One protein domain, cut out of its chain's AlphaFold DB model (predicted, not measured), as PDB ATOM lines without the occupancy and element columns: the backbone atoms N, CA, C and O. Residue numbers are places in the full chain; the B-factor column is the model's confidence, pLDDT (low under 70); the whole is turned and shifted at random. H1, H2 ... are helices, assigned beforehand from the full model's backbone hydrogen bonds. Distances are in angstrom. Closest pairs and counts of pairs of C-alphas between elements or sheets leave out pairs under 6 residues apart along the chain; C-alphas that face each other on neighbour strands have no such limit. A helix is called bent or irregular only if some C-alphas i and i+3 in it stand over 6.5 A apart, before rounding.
ATOM      1  N   SER A  46     -32.912   5.232   7.062       80.81
ATOM      2  CA  SER A  46     -32.410   3.990   7.653       80.81
ATOM      3  C   SER A  46     -31.123   4.212   8.443       80.81
ATOM      4  O   SER A  46     -30.977   3.655   9.524       80.81
ATOM      5  N   TRP A  47     -30.233   5.089   7.967       79.88
ATOM      6  CA  TRP A  47     -29.027   5.472   8.702       79.88
ATOM      7  C   TRP A  47     -29.350   6.147  10.038       79.88
ATOM      8  O   TRP A  47     -28.732   5.832  11.050       79.88
ATOM      9  N   VAL A  48     -30.360   7.022  10.077       83.88
ATOM     10  CA  VAL A  48     -30.804   7.667  11.325       83.88
ATOM     11  C   VAL A  48     -31.410   6.640  12.280       83.88
ATOM     12  O   VAL A  48     -31.156   6.699  13.480       83.88
ATOM     13  N   VAL A  49     -32.172   5.670  11.763       85.50
ATOM     14  CA  VAL A  49     -32.726   4.571  12.568       85.50
ATOM     15  C   VAL A  49     -31.614   3.702  13.154       85.50
ATOM     16  O   VAL A  49     -31.654   3.406  14.342       85.50
ATOM     17  N   LEU A  50     -30.597   3.339  12.367       83.06
ATOM     18  CA  LEU A  50     -29.438   2.586  12.863       83.06
ATOM     19  C   LEU A  50     -28.731   3.335  13.994       83.06
ATOM     20  O   LEU A  50     -28.457   2.761  15.043       83.06
ATOM     21  N   VAL A  51     -28.504   4.634  13.809       83.50
ATOM     22  CA  VAL A  51     -27.922   5.515  14.827       83.50
ATOM     23  C   VAL A  51     -28.792   5.536  16.094       83.50
ATOM     24  O   VAL A  51     -28.275   5.317  17.190       83.50
ATOM     25  N   ALA A  52     -30.113   5.689  15.956       85.88
ATOM     26  CA  ALA A  52     -31.065   5.649  17.071       85.88
ATOM     27  C   ALA A  52     -31.111   4.294  17.796       85.88
ATOM     28  O   ALA A  52     -31.432   4.255  18.978       85.88
ATOM     29  N   LEU A  53     -30.786   3.191  17.118       87.00
ATOM     30  CA  LEU A  53     -30.716   1.862  17.728       87.00
ATOM     31  C   LEU A  53     -29.383   1.603  18.433       87.00
ATOM     32  O   LEU A  53     -29.371   0.918  19.448       87.00
ATOM     33  N   ILE A  54     -28.272   2.136  17.918       81.38
ATOM     34  CA  ILE A  54     -26.923   1.881  18.446       81.38
ATOM     35  C   ILE A  54     -26.618   2.757  19.666       81.38
ATOM     36  O   ILE A  54     -26.100   2.265  20.667       81.38
ATOM     37  N   ILE A  55     -26.938   4.051  19.605       81.62
ATOM     38  CA  ILE A  55     -26.543   5.020  20.639       81.62
ATOM     39  C   ILE A  55     -27.067   4.682  22.040       81.62
ATOM     40  O   ILE A  55     -26.276   4.804  22.973       81.62
ATOM     41  N   PRO A  56     -28.326   4.240  22.238       82.81
ATOM     42  CA  PRO A  56     -28.816   3.848  23.559       82.81
ATOM     43  C   PRO A  56     -27.912   2.846  24.276       82.81
ATOM     44  O   PRO A  56     -27.713   2.950  25.483       82.81
ATOM     45  N   TRP A  57     -27.326   1.903  23.532       79.69
ATOM     46  CA  TRP A  57     -26.391   0.926  24.084       79.69
ATOM     47  C   TRP A  57     -25.061   1.561  24.465       79.69
ATOM     48  O   TRP A  57     -24.531   1.262  25.531       79.69
ATOM     49  N   VAL A  58     -24.533   2.451  23.620       76.75
ATOM     50  CA  VAL A  58     -23.293   3.188  23.901       76.75
ATOM     51  C   VAL A  58     -23.455   4.055  25.150       76.75
ATOM     52  O   VAL A  58     -22.580   4.045  26.011       76.75
ATOM     53  N   ASP A  59     -24.587   4.744  25.281       79.94
ATOM     54  CA  ASP A  59     -24.917   5.589  26.430       79.94
ATOM     55  C   ASP A  59     -25.080   4.777  27.718       79.94
ATOM     56  O   ASP A  59     -24.410   5.041  28.715       79.94
ATOM     57  N   ALA A  60     -25.895   3.717  27.682       77.56
ATOM     58  CA  ALA A  60     -26.098   2.837  28.829       77.56
ATOM     59  C   ALA A  60     -24.781   2.203  29.301       77.56
ATOM     60  O   ALA A  60     -24.505   2.139  30.499       77.56
ATOM     61  N   TYR A  61     -23.940   1.773  28.360       70.81
ATOM     62  CA  TYR A  61     -22.643   1.186  28.665       70.81
ATOM     63  C   TYR A  61     -21.634   2.209  29.200       70.81
ATOM     64  O   TYR A  61     -20.851   1.897  30.099       70.81
ATOM     65  N   SER A  62     -21.674   3.438  28.682       66.56
ATOM     66  CA  SER A  62     -20.865   4.555  29.170       66.56
ATOM     67  C   SER A  62     -21.216   4.911  30.618       66.56
ATOM     68  O   SER A  62     -20.317   5.018  31.451       66.56
ATOM     69  N   VAL A  63     -22.510   5.018  30.948       68.06
ATOM     70  CA  VAL A  63     -22.970   5.306  32.319       68.06
ATOM     71  C   VAL A  63     -22.617   4.162  33.275       68.06
ATOM     72  O   VAL A  63     -22.134   4.412  34.376       68.06
ATOM     73  N   TRP A  64     -22.772   2.902  32.850       61.78
ATOM     74  CA  TRP A  64     -22.478   1.738  33.696       61.78
ATOM     75  C   TRP A  64     -20.981   1.588  34.043       61.78
ATOM     76  O   TRP A  64     -20.638   1.067  35.102       61.78
ATOM     77  N   ARG A  65     -20.059   2.083  33.209       58.56
ATOM     78  CA  ARG A  65     -18.611   2.031  33.501       58.56
ATOM     79  C   ARG A  65     -18.094   3.128  34.443       58.56
ATOM     80  O   ARG A  65     -16.922   3.086  34.827       58.56
ATOM     81  N   GLY A  66     -18.901   4.116  34.818       51.03
ATOM     82  CA  GLY A  66     -18.486   5.125  35.794       51.03
ATOM     83  C   GLY A  66     -18.792   4.640  37.212       51.03
ATOM     84  O   GLY A  66     -19.932   4.844  37.620       51.03
ATOM     85  N   GLY A  98     -26.053  16.693  29.062       65.88
ATOM     86  CA  GLY A  98     -25.032  16.258  28.126       65.88
ATOM     87  C   GLY A  98     -25.146  17.033  26.818       65.88
ATOM     88  O   GLY A  98     -26.202  17.075  26.187       65.88
ATOM     89  N   VAL A  99     -24.040  17.628  26.365       67.50
ATOM     90  CA  VAL A  99     -23.943  18.141  24.987       67.50
ATOM     91  C   VAL A  99     -24.365  17.070  23.962       67.50
ATOM     92  O   VAL A  99     -25.088  17.425  23.028       67.50
ATOM     93  N   PRO A 100     -24.017  15.773  24.140       72.44
ATOM     94  CA  PRO A 100     -24.530  14.707  23.282       72.44
ATOM     95  C   PRO A 100     -26.059  14.595  23.295       72.44
ATOM     96  O   PRO A 100     -26.651  14.451  22.230       72.44
ATOM     97  N   ASP A 101     -26.713  14.734  24.450       78.62
ATOM     98  CA  ASP A 101     -28.175  14.631  24.574       78.62
ATOM     99  C   ASP A 101     -28.883  15.712  23.761       78.62
ATOM    100  O   ASP A 101     -29.797  15.418  22.991       78.62
ATOM    101  N   LEU A 102     -28.421  16.963  23.865       77.94
ATOM    102  CA  LEU A 102     -28.955  18.077  23.073       77.94
ATOM    103  C   LEU A 102     -28.684  17.909  21.580       77.94
ATOM    104  O   LEU A 102     -29.521  18.287  20.758       77.94
ATOM    105  N   LEU A 103     -27.520  17.366  21.221       78.44
ATOM    106  CA  LEU A 103     -27.160  17.114  19.833       78.44
ATOM    107  C   LEU A 103     -28.046  16.021  19.233       78.44
ATOM    108  O   LEU A 103     -28.581  16.221  18.147       78.44
ATOM    109  N   PHE A 104     -28.267  14.908  19.938       83.81
ATOM    110  CA  PHE A 104     -29.142  13.830  19.474       83.81
ATOM    111  C   PHE A 104     -30.618  14.217  19.498       83.81
ATOM    112  O   PHE A 104     -31.342  13.893  18.558       83.81
ATOM    113  N   PHE A 105     -31.054  14.991  20.492       85.81
ATOM    114  CA  PHE A 105     -32.374  15.618  20.498       85.81
ATOM    115  C   PHE A 105     -32.585  16.451  19.227       85.81
ATOM    116  O   PHE A 105     -33.555  16.251  18.491       85.81
ATOM    117  N   ALA A 106     -31.652  17.363  18.939       84.69
ATOM    118  CA  ALA A 106     -31.708  18.222  17.764       84.69
ATOM    119  C   ALA A 106     -31.639  17.415  16.463       84.69
ATOM    120  O   ALA A 106     -32.384  17.696  15.524       84.69
ATOM    121  N   LEU A 107     -30.785  16.392  16.419       85.81
ATOM    122  CA  LEU A 107     -30.622  15.510  15.274       85.81
ATOM    123  C   LEU A 107     -31.916  14.767  14.949       85.81
ATOM    124  O   LEU A 107     -32.355  14.785  13.804       85.81
ATOM    125  N   PHE A 108     -32.544  14.125  15.932       87.19
ATOM    126  CA  PHE A 108     -33.765  13.357  15.708       87.19
ATOM    127  C   PHE A 108     -34.954  14.248  15.358       87.19
ATOM    128  O   PHE A 108     -35.743  13.905  14.476       87.19
ATOM    129  N   LEU A 109     -35.054  15.425  15.977       87.44
ATOM    130  CA  LEU A 109     -36.081  16.399  15.627       87.44
ATOM    131  C   LEU A 109     -35.888  16.937  14.200       87.44
ATOM    132  O   LEU A 109     -36.842  17.005  13.421       87.44
ATOM    133  N   ALA A 110     -34.648  17.257  13.822       84.44
ATOM    134  CA  ALA A 110     -34.313  17.675  12.467       84.44
ATOM    135  C   ALA A 110     -34.515  16.534  11.453       84.44
ATOM    136  O   ALA A 110     -34.956  16.786  10.334       84.44
ATOM    137  N   ALA A 111     -34.276  15.277  11.838       85.12
ATOM    138  CA  ALA A 111     -34.528  14.114  10.993       85.12
ATOM    139  C   ALA A 111     -36.027  13.959  10.747       85.12
ATOM    140  O   ALA A 111     -36.447  13.703   9.617       85.12
ATOM    141  N   ALA A 112     -36.842  14.181  11.783       85.25
ATOM    142  CA  ALA A 112     -38.284  14.150  11.639       85.25
ATOM    143  C   ALA A 112     -38.778  15.201  10.636       85.25
ATOM    144  O   ALA A 112     -39.598  14.888   9.776       85.25
ATOM    145  N   ALA A 113     -38.225  16.413  10.685       84.69
ATOM    146  CA  ALA A 113     -38.558  17.477   9.744       84.69
ATOM    147  C   ALA A 113     -38.034  17.202   8.321       84.69
ATOM    148  O   ALA A 113     -38.795  17.293   7.360       84.69
ATOM    149  N   ARG A 114     -36.761  16.808   8.169       82.94
ATOM    150  CA  ARG A 114     -36.125  16.538   6.866       82.94
ATOM    151  C   ARG A 114     -36.808  15.408   6.115       82.94
ATOM    152  O   ARG A 114     -37.039  15.508   4.915       82.94
ATOM    153  N   PHE A 115     -37.101  14.321   6.814       81.88
ATOM    154  CA  PHE A 115     -37.683  13.142   6.201       81.88
ATOM    155  C   PHE A 115     -39.215  13.175   6.248       81.88
ATOM    156  O   PHE A 115     -39.820  12.158   5.961       81.88
ATOM    157  N   GLY A 116     -39.890  14.274   6.598       80.81
ATOM    158  CA  GLY A 116     -41.362  14.329   6.589       80.81
ATOM    159  C   GLY A 116     -42.024  13.284   7.500       80.81
ATOM    160  O   GLY A 116     -42.989  12.628   7.109       80.81
ATOM    161  N   LEU A 117     -41.436  13.060   8.674       86.19
ATOM    162  CA  LEU A 117     -42.012  12.272   9.761       86.19
ATOM    163  C   LEU A 117     -42.863  13.180  10.678       86.19
ATOM    164  O   LEU A 117     -43.090  14.357  10.389       86.19
ATOM    165  N   ARG A 118     -43.355  12.654  11.805       86.94
ATOM    166  CA  ARG A 118     -44.240  13.395  12.713       86.94
ATOM    167  C   ARG A 118     -43.449  14.294  13.664       86.94
ATOM    168  O   ARG A 118     -43.123  13.889  14.777       86.94
ATOM    169  N   VAL A 119     -43.186  15.536  13.260       85.19
ATOM    170  CA  VAL A 119     -42.372  16.496  14.036       85.19
ATOM    171  C   VAL A 119     -42.950  16.791  15.426       85.19
ATOM    172  O   VAL A 119     -42.239  16.643  16.413       85.19
ATOM    173  N   LEU A 120     -44.233  17.162  15.527       83.69
ATOM    174  CA  LEU A 120     -44.861  17.526  16.809       83.69
ATOM    175  C   LEU A 120     -44.880  16.357  17.819       83.69
ATOM    176  O   LEU A 120     -44.398  16.538  18.937       83.69
ATOM    177  N   PRO A 121     -45.344  15.146  17.451       86.50
ATOM    178  CA  PRO A 121     -45.249  13.971  18.318       86.50
ATOM    179  C   PRO A 121     -43.815  13.589  18.696       86.50
ATOM    180  O   PRO A 121     -43.573  13.205  19.834       86.50
ATOM    181  N   THR A 122     -42.862  13.726  17.767       85.56
ATOM    182  CA  THR A 122     -41.433  13.499  18.044       85.56
ATOM    183  C   THR A 122     -40.924  14.481  19.085       85.56
ATOM    184  O   THR A 122     -40.292  14.079  20.051       85.56
ATOM    185  N   TRP A 123     -41.229  15.768  18.929       86.44
ATOM    186  CA  TRP A 123     -40.835  16.794  19.885       86.44
ATOM    187  C   TRP A 123     -41.400  16.512  21.280       86.44
ATOM    188  O   TRP A 123     -40.644  16.513  22.247       86.44
ATOM    189  N   LEU A 124     -42.695  16.188  21.381       87.12
ATOM    190  CA  LEU A 124     -43.319  15.811  22.652       87.12
ATOM    191  C   LEU A 124     -42.656  14.575  23.266       87.12
ATOM    192  O   LEU A 124     -42.359  14.581  24.456       87.12
ATOM    193  N   GLY A 125     -42.383  13.543  22.462       86.81
ATOM    194  CA  GLY A 125     -41.699  12.332  22.911       86.81
ATOM    195  C   GLY A 125     -40.286  12.610  23.423       86.81
ATOM    196  O   GLY A 125     -39.915  12.132  24.491       86.81
ATOM    197  N   LEU A 126     -39.514  13.425  22.704       86.50
ATOM    198  CA  LEU A 126     -38.156  13.811  23.085       86.50
ATOM    199  C   LEU A 126     -38.132  14.668  24.361       86.50
ATOM    200  O   LEU A 126     -37.301  14.436  25.237       86.50
ATOM    201  N   VAL A 127     -39.044  15.639  24.488       86.62
ATOM    202  CA  VAL A 127     -39.167  16.486  25.688       86.62
ATOM    203  C   VAL A 127     -39.620  15.660  26.887       86.62
ATOM    204  O   VAL A 127     -39.047  15.796  27.964       86.62
ATOM    205  N   ALA A 128     -40.604  14.776  26.707       86.19
ATOM    206  CA  ALA A 128     -41.067  13.884  27.763       86.19
ATOM    207  C   ALA A 128     -39.965  12.914  28.207       86.19
ATOM    208  O   ALA A 128     -39.804  12.685  29.402       86.19
ATOM    209  N   ALA A 129     -39.174  12.385  27.273       85.44
ATOM    210  CA  ALA A 129     -38.061  11.500  27.584       85.44
ATOM    211  C   ALA A 129     -36.950  12.208  28.367       85.44
ATOM    212  O   ALA A 129     -36.523  11.705  29.401       85.44
ATOM    213  N   LEU A 130     -36.516  13.386  27.908       83.44
ATOM    214  CA  LEU A 130     -35.468  14.164  28.570       83.44
ATOM    215  C   LEU A 130     -35.943  14.713  29.926       83.44
ATOM    216  O   LEU A 130     -35.226  14.644  30.920       83.44
ATOM    217  N   GLY A 131     -37.173  15.223  30.000       82.38
ATOM    218  CA  GLY A 131     -37.774  15.650  31.264       82.38
ATOM    219  C   GLY A 131     -37.959  14.482  32.234       82.38
ATOM    220  O   GLY A 131     -37.686  14.620  33.424       82.38
ATOM    221  N   GLY A 132     -38.358  13.316  31.721       84.50
ATOM    222  CA  GLY A 132     -38.519  12.087  32.488       84.50
ATOM    223  C   GLY A 132     -37.203  11.562  33.058       84.50
ATOM    224  O   GLY A 132     -37.164  11.196  34.227       84.50
ATOM    225  N   THR A 133     -36.111  11.570  32.286       80.75
ATOM    226  CA  THR A 133     -34.793  11.123  32.770       80.75
ATOM    227  C   THR A 133     -34.252  12.053  33.849       80.75
ATOM    228  O   THR A 133     -33.747  11.570  34.862       80.75
ATOM    229  N   ILE A 134     -34.432  13.370  33.704       80.50
ATOM    230  CA  ILE A 134     -34.084  14.347  34.747       80.50
ATOM    231  C   ILE A 134     -34.930  14.116  36.003       80.50
ATOM    232  O   ILE A 134     -34.377  13.975  37.093       80.50
ATOM    233  N   ALA A 135     -36.257  14.033  35.862       82.00
ATOM    234  CA  ALA A 135     -37.165  13.827  36.987       82.00
ATOM    235  C   ALA A 135     -36.854  12.525  37.738       82.00
ATOM    236  O   ALA A 135     -36.823  12.518  38.964       82.00
ATOM    237  N   LEU A 136     -36.560  11.444  37.009       80.50
ATOM    238  CA  LEU A 136     -36.209  10.148  37.583       80.50
ATOM    239  C   LEU A 136     -34.841  10.175  38.277       80.50
ATOM    240  O   LEU A 136     -34.702   9.612  39.359       80.50
ATOM    241  N   THR A 137     -33.855  10.863  37.694       78.50
ATOM    242  CA  THR A 137     -32.522  11.041  38.300       78.50
ATOM    243  C   THR A 137     -32.633  11.769  39.637       78.50
ATOM    244  O   THR A 137     -32.073  11.316  40.633       78.50
ATOM    245  N   VAL A 138     -33.414  12.855  39.672       80.38
ATOM    246  CA  VAL A 138     -33.672  13.637  40.891       80.38
ATOM    247  C   VAL A 138     -34.465  12.819  41.910       80.38
ATOM    248  O   VAL A 138     -34.106  12.789  43.082       80.38
ATOM    249  N   TRP A 139     -35.520  12.126  41.477       81.19
ATOM    250  CA  TRP A 139     -36.383  11.352  42.373       81.19
ATOM    251  C   TRP A 139     -35.661  10.165  43.020       81.19
ATOM    252  O   TRP A 139     -35.878   9.878  44.194       81.19
ATOM    253  N   LEU A 140     -34.768   9.500  42.281       81.19
ATOM    254  CA  LEU A 140     -33.999   8.353  42.765       81.19
ATOM    255  C   LEU A 140     -32.651   8.732  43.405       81.19
ATOM    256  O   LEU A 140     -31.930   7.836  43.838       81.19
ATOM    257  N   ASN A 141     -32.297  10.025  43.466       72.62
ATOM    258  CA  ASN A 141     -30.975  10.512  43.895       72.62
ATOM    259  C   ASN A 141     -29.806   9.786  43.197       72.62
ATOM    260  O   ASN A 141     -28.780   9.484  43.811       72.62
ATOM    261  N   LEU A 142     -29.964   9.475  41.908       71.25
ATOM    262  CA  LEU A 142     -28.921   8.829  41.115       71.25
ATOM    263  C   LEU A 142     -27.917   9.872  40.618       71.25
ATOM    264  O   LEU A 142     -28.277  11.001  40.295       71.25
ATOM    265  N   SER A 143     -26.650   9.480  40.506       62.31
ATOM    266  CA  SER A 143     -25.578  10.328  39.965       62.31
ATOM    267  C   SER A 143     -25.697  10.570  38.453       62.31
ATOM    268  O   SER A 143     -25.065  11.485  37.930       62.31
ATOM    269  N   GLY A 144     -26.520   9.781  37.757       65.12
ATOM    270  CA  GLY A 144     -26.858   9.959  36.349       65.12
ATOM    271  C   GLY A 144     -27.596   8.745  35.788       65.12
ATOM    272  O   GLY A 144     -27.279   7.606  36.126       65.12
ATOM    273  N   LEU A 145     -28.586   8.988  34.932       70.81
ATOM    274  CA  LEU A 145     -29.271   7.965  34.141       70.81
ATOM    275  C   LEU A 145     -28.933   8.159  32.660       70.81
ATOM    276  O   LEU A 145     -28.839   9.307  32.221       70.81
ATOM    277  N   PRO A 146     -28.794   7.071  31.881       76.88
ATOM    278  CA  PRO A 146     -28.607   7.180  30.444       76.88
ATOM    279  C   PRO A 146     -29.854   7.829  29.827       76.88
ATOM    280  O   PRO A 146     -30.958   7.277  29.883       76.88
ATOM    281  N   ALA A 147     -29.687   9.038  29.288       80.12
ATOM    282  CA  ALA A 147     -30.773   9.832  28.721       80.12
ATOM    283  C   ALA A 147     -31.044   9.473  27.254       80.12
ATOM    284  O   ALA A 147     -32.180   9.594  26.776       80.12
ATOM    285  N   LEU A 148     -30.031   8.974  26.541       80.75
ATOM    286  CA  LEU A 148     -30.118   8.668  25.118       80.75
ATOM    287  C   LEU A 148     -31.065   7.504  24.787       80.75
ATOM    288  O   LEU A 148     -31.735   7.600  23.758       80.75
ATOM    289  N   PRO A 149     -31.235   6.458  25.626       84.25
ATOM    290  CA  PRO A 149     -32.307   5.481  25.451       84.25
ATOM    291  C   PRO A 149     -33.696   6.115  25.427       84.25
ATOM    292  O   PRO A 149     -34.498   5.810  24.544       84.25
ATOM    293  N   GLY A 150     -33.971   7.040  26.350       83.44
ATOM    294  CA  GLY A 150     -35.237   7.766  26.377       83.44
ATOM    295  C   GLY A 150     -35.421   8.609  25.116       83.44
ATOM    296  O   GLY A 150     -36.464   8.543  24.471       83.44
ATOM    297  N   ILE A 151     -34.392   9.368  24.737       83.94
ATOM    298  CA  ILE A 151     -34.394  10.236  23.551       83.94
ATOM    299  C   ILE A 151     -34.606   9.414  22.265       83.94
ATOM    300  O   ILE A 151     -35.427   9.782  21.423       83.94
ATOM    301  N   ALA A 152     -33.942   8.266  22.121       87.44
ATOM    302  CA  ALA A 152     -34.133   7.373  20.982       87.44
ATOM    303  C   ALA A 152     -35.565   6.823  20.914       87.44
ATOM    304  O   ALA A 152     -36.173   6.827  19.844       87.44
ATOM    305  N   LEU A 153     -36.144   6.410  22.047       87.81
ATOM    306  CA  LEU A 153     -37.542   5.971  22.105       87.81
ATOM    307  C   LEU A 153     -38.516   7.112  21.788       87.81
ATOM    308  O   LEU A 153     -39.467   6.905  21.034       87.81
ATOM    309  N   GLY A 154     -38.245   8.322  22.283       84.81
ATOM    310  CA  GLY A 154     -39.011   9.532  21.979       84.81
ATOM    311  C   GLY A 154     -39.042   9.874  20.486       84.81
ATOM    312  O   GLY A 154     -40.011  10.463  20.014       84.81
ATOM    313  N   PHE A 155     -38.031   9.451  19.724       88.88
ATOM    314  CA  PHE A 155     -38.015   9.535  18.264       88.88
ATOM    315  C   PHE A 155     -38.654   8.324  17.572       88.88
ATOM    316  O   PHE A 155     -39.441   8.494  16.641       88.88
ATOM    317  N   LEU A 156     -38.323   7.101  17.988       89.12
ATOM    318  CA  LEU A 156     -38.755   5.885  17.299       89.12
ATOM    319  C   LEU A 156     -40.252   5.620  17.478       89.12
ATOM    320  O   LEU A 156     -40.932   5.315  16.500       89.12
ATOM    321  N   VAL A 157     -40.784   5.766  18.696       89.94
ATOM    322  CA  VAL A 157     -42.178   5.419  19.020       89.94
ATOM    323  C   VAL A 157     -43.185   6.244  18.207       89.94
ATOM    324  O   VAL A 157     -44.050   5.638  17.571       89.94
ATOM    325  N   PRO A 158     -43.085   7.587  18.119       86.56
ATOM    326  CA  PRO A 158     -44.062   8.375  17.363       86.56
ATOM    327  C   PRO A 158     -44.011   8.157  15.846       86.56
ATOM    328  O   PRO A 158     -44.965   8.506  15.143       86.56
ATOM    329  N   ASN A 159     -42.898   7.608  15.344       88.12
ATOM    330  CA  ASN A 159     -42.602   7.469  13.920       88.12
ATOM    331  C   ASN A 159     -42.549   6.014  13.439       88.12
ATOM    332  O   ASN A 159     -42.263   5.784  12.263       88.12
ATOM    333  N   VAL A 160     -42.805   5.038  14.314       89.12
ATOM    334  CA  VAL A 160     -42.606   3.610  14.026       89.12
ATOM    335  C   VAL A 160     -43.367   3.156  12.779       89.12
ATOM    336  O   VAL A 160     -42.825   2.432  11.950       89.12
ATOM    337  N   ASP A 161     -44.589   3.648  12.580       85.94
ATOM    338  CA  ASP A 161     -45.446   3.314  11.446       85.94
ATOM    339  C   ASP A 161     -44.915   3.873  10.117       85.94
ATOM    340  O   ASP A 161     -44.912   3.171   9.101       85.94
ATOM    341  N   LEU A 162     -44.424   5.114  10.114       81.38
ATOM    342  CA  LEU A 162     -43.842   5.759   8.933       81.38
ATOM    343  C   LEU A 162     -42.472   5.175   8.576       81.38
ATOM    344  O   LEU A 162     -42.184   4.944   7.399       81.38
ATOM    345  N   LEU A 163     -41.646   4.904   9.589       85.88
ATOM    346  CA  LEU A 163     -40.351   4.250   9.426       85.88
ATOM    347  C   LEU A 163     -40.540   2.849   8.837       85.88
ATOM    348  O   LEU A 163     -39.912   2.511   7.838       85.88
ATOM    349  N   TRP A 164     -41.477   2.073   9.377       83.56
ATOM    350  CA  TRP A 164     -41.774   0.719   8.915       83.56
ATOM    351  C   TRP A 164     -42.293   0.670   7.472       83.56
ATOM    352  O   TRP A 164     -41.873  -0.183   6.690       83.56
ATOM    353  N   ARG A 165     -43.160   1.612   7.073       84.25
ATOM    354  CA  ARG A 165     -43.626   1.736   5.677       84.25
ATOM    355  C   ARG A 165     -42.481   2.041   4.712       84.25
ATOM    356  O   ARG A 165     -42.446   1.483   3.621       84.25
ATOM    357  N   ARG A 166     -41.534   2.894   5.110       82.44
ATOM    358  CA  ARG A 166     -40.374   3.248   4.275       82.44
ATOM    359  C   ARG A 166     -39.335   2.147   4.187       82.44
ATOM    360  O   ARG A 166     -38.799   1.927   3.110       82.44
ATOM    361  N   LEU A 167     -39.093   1.435   5.284       79.12
ATOM    362  CA  LEU A 167     -38.191   0.284   5.293       79.12
ATOM    363  C   LEU A 167     -38.724  -0.853   4.412       79.12
ATOM    364  O   LEU A 167     -37.944  -1.493   3.717       79.12
ATOM    365  N   ARG A 168     -40.049  -1.054   4.366       79.88
ATOM    366  CA  ARG A 168     -40.689  -2.017   3.451       79.88
ATOM    367  C   ARG A 168     -40.784  -1.553   1.994       79.88
ATOM    368  O   ARG A 168     -41.027  -2.382   1.127       79.88
ATOM    369  N   GLY A 169     -40.600  -0.260   1.721       67.69
ATOM    370  CA  GLY A 169     -40.605   0.310   0.369       67.69
ATOM    371  C   GLY A 169     -39.228   0.385  -0.314       67.69
ATOM    372  O   GLY A 169     -39.161   0.844  -1.450       67.69
TER     373      GLY A 169
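This is residues 46 to 66 and 98 to 169 of the 187 residues of an uncharacterized protein of Actinobacteria bacterium (UniProt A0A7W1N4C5). Look for an up-and-down bundle, each helix running against the one before it: long H3, then H4a in the middle, between H3 and H1, with H2 along another side of H4a. At one end H4 bends, and its last arm, H4b, turns off near the beginning of H1. The printed part has 93 residues with four named helices, H1 to H4 in chain order, and no named strand; the class is all helix. It is compact, with a radius of gyration of the C-alphas of 13.5 A, and elongated, spanning 44 by 24 by 20 A.

Find C-alpha 119 at (-42.372, 16.496, 14.036); from there H3, residues 119 to 139, runs 29.4 A. H4, residues 148 to 168, was assigned as one helix by its hydrogen bonds but is bent, with C-alphas 158 and 161 7.9 A apart: H4a is residues 148 to 158, 16.0 A, and H4b residues 161 to 168, 10.7 A, ending at C-alpha 168 (-40.689, -2.017, 3.451). H2, residues 99 to 114, measures 21.9 A. H1, residues 46 to 64, starts at C-alpha 46 (-32.410, 3.990, 7.653) and runs 28.0 A; it is neither bent nor irregular, but only just: C-alphas 53 and 56 are 6.4 A apart.

H3 and H4a form a helical hairpin and touch, the closest C-alphas being Gly 125 and Gly 154 at 4.0 A, opposite ways at a shallow tilt of 34 degrees, only just short of steep. H4a touches H1 at C-alphas 149 and 56, 4.3 A, and H2 at C-alphas 155 and 108, 6.3 A. H2 and H3, also a helical hairpin, touch through residues 119 to 126 of H3 alone, closest at C-alphas 112 and 119, 5.3 A. H1 and H3 are apart. H4a and H4b stand about perpendicular, at 87 degrees. Every O i to N i+4 pair is within hydrogen-bond range in H2, H3 and H4b, against 13 of 15 in H1 and 6 of 7 in H4a.

The farthest C-alphas, Asn 141 and Gly 169, are 45.7 A apart. Residues 67 to 97 are not printed; C-alphas 66 and 98 stand 15.0 A apart across the cut. Of the links printed whole, H2 to H3 is tight and H3 to H4 short. Look for pLDDT under 70 at residues 62 to 66, 98 to 99, 143 to 144 and 169.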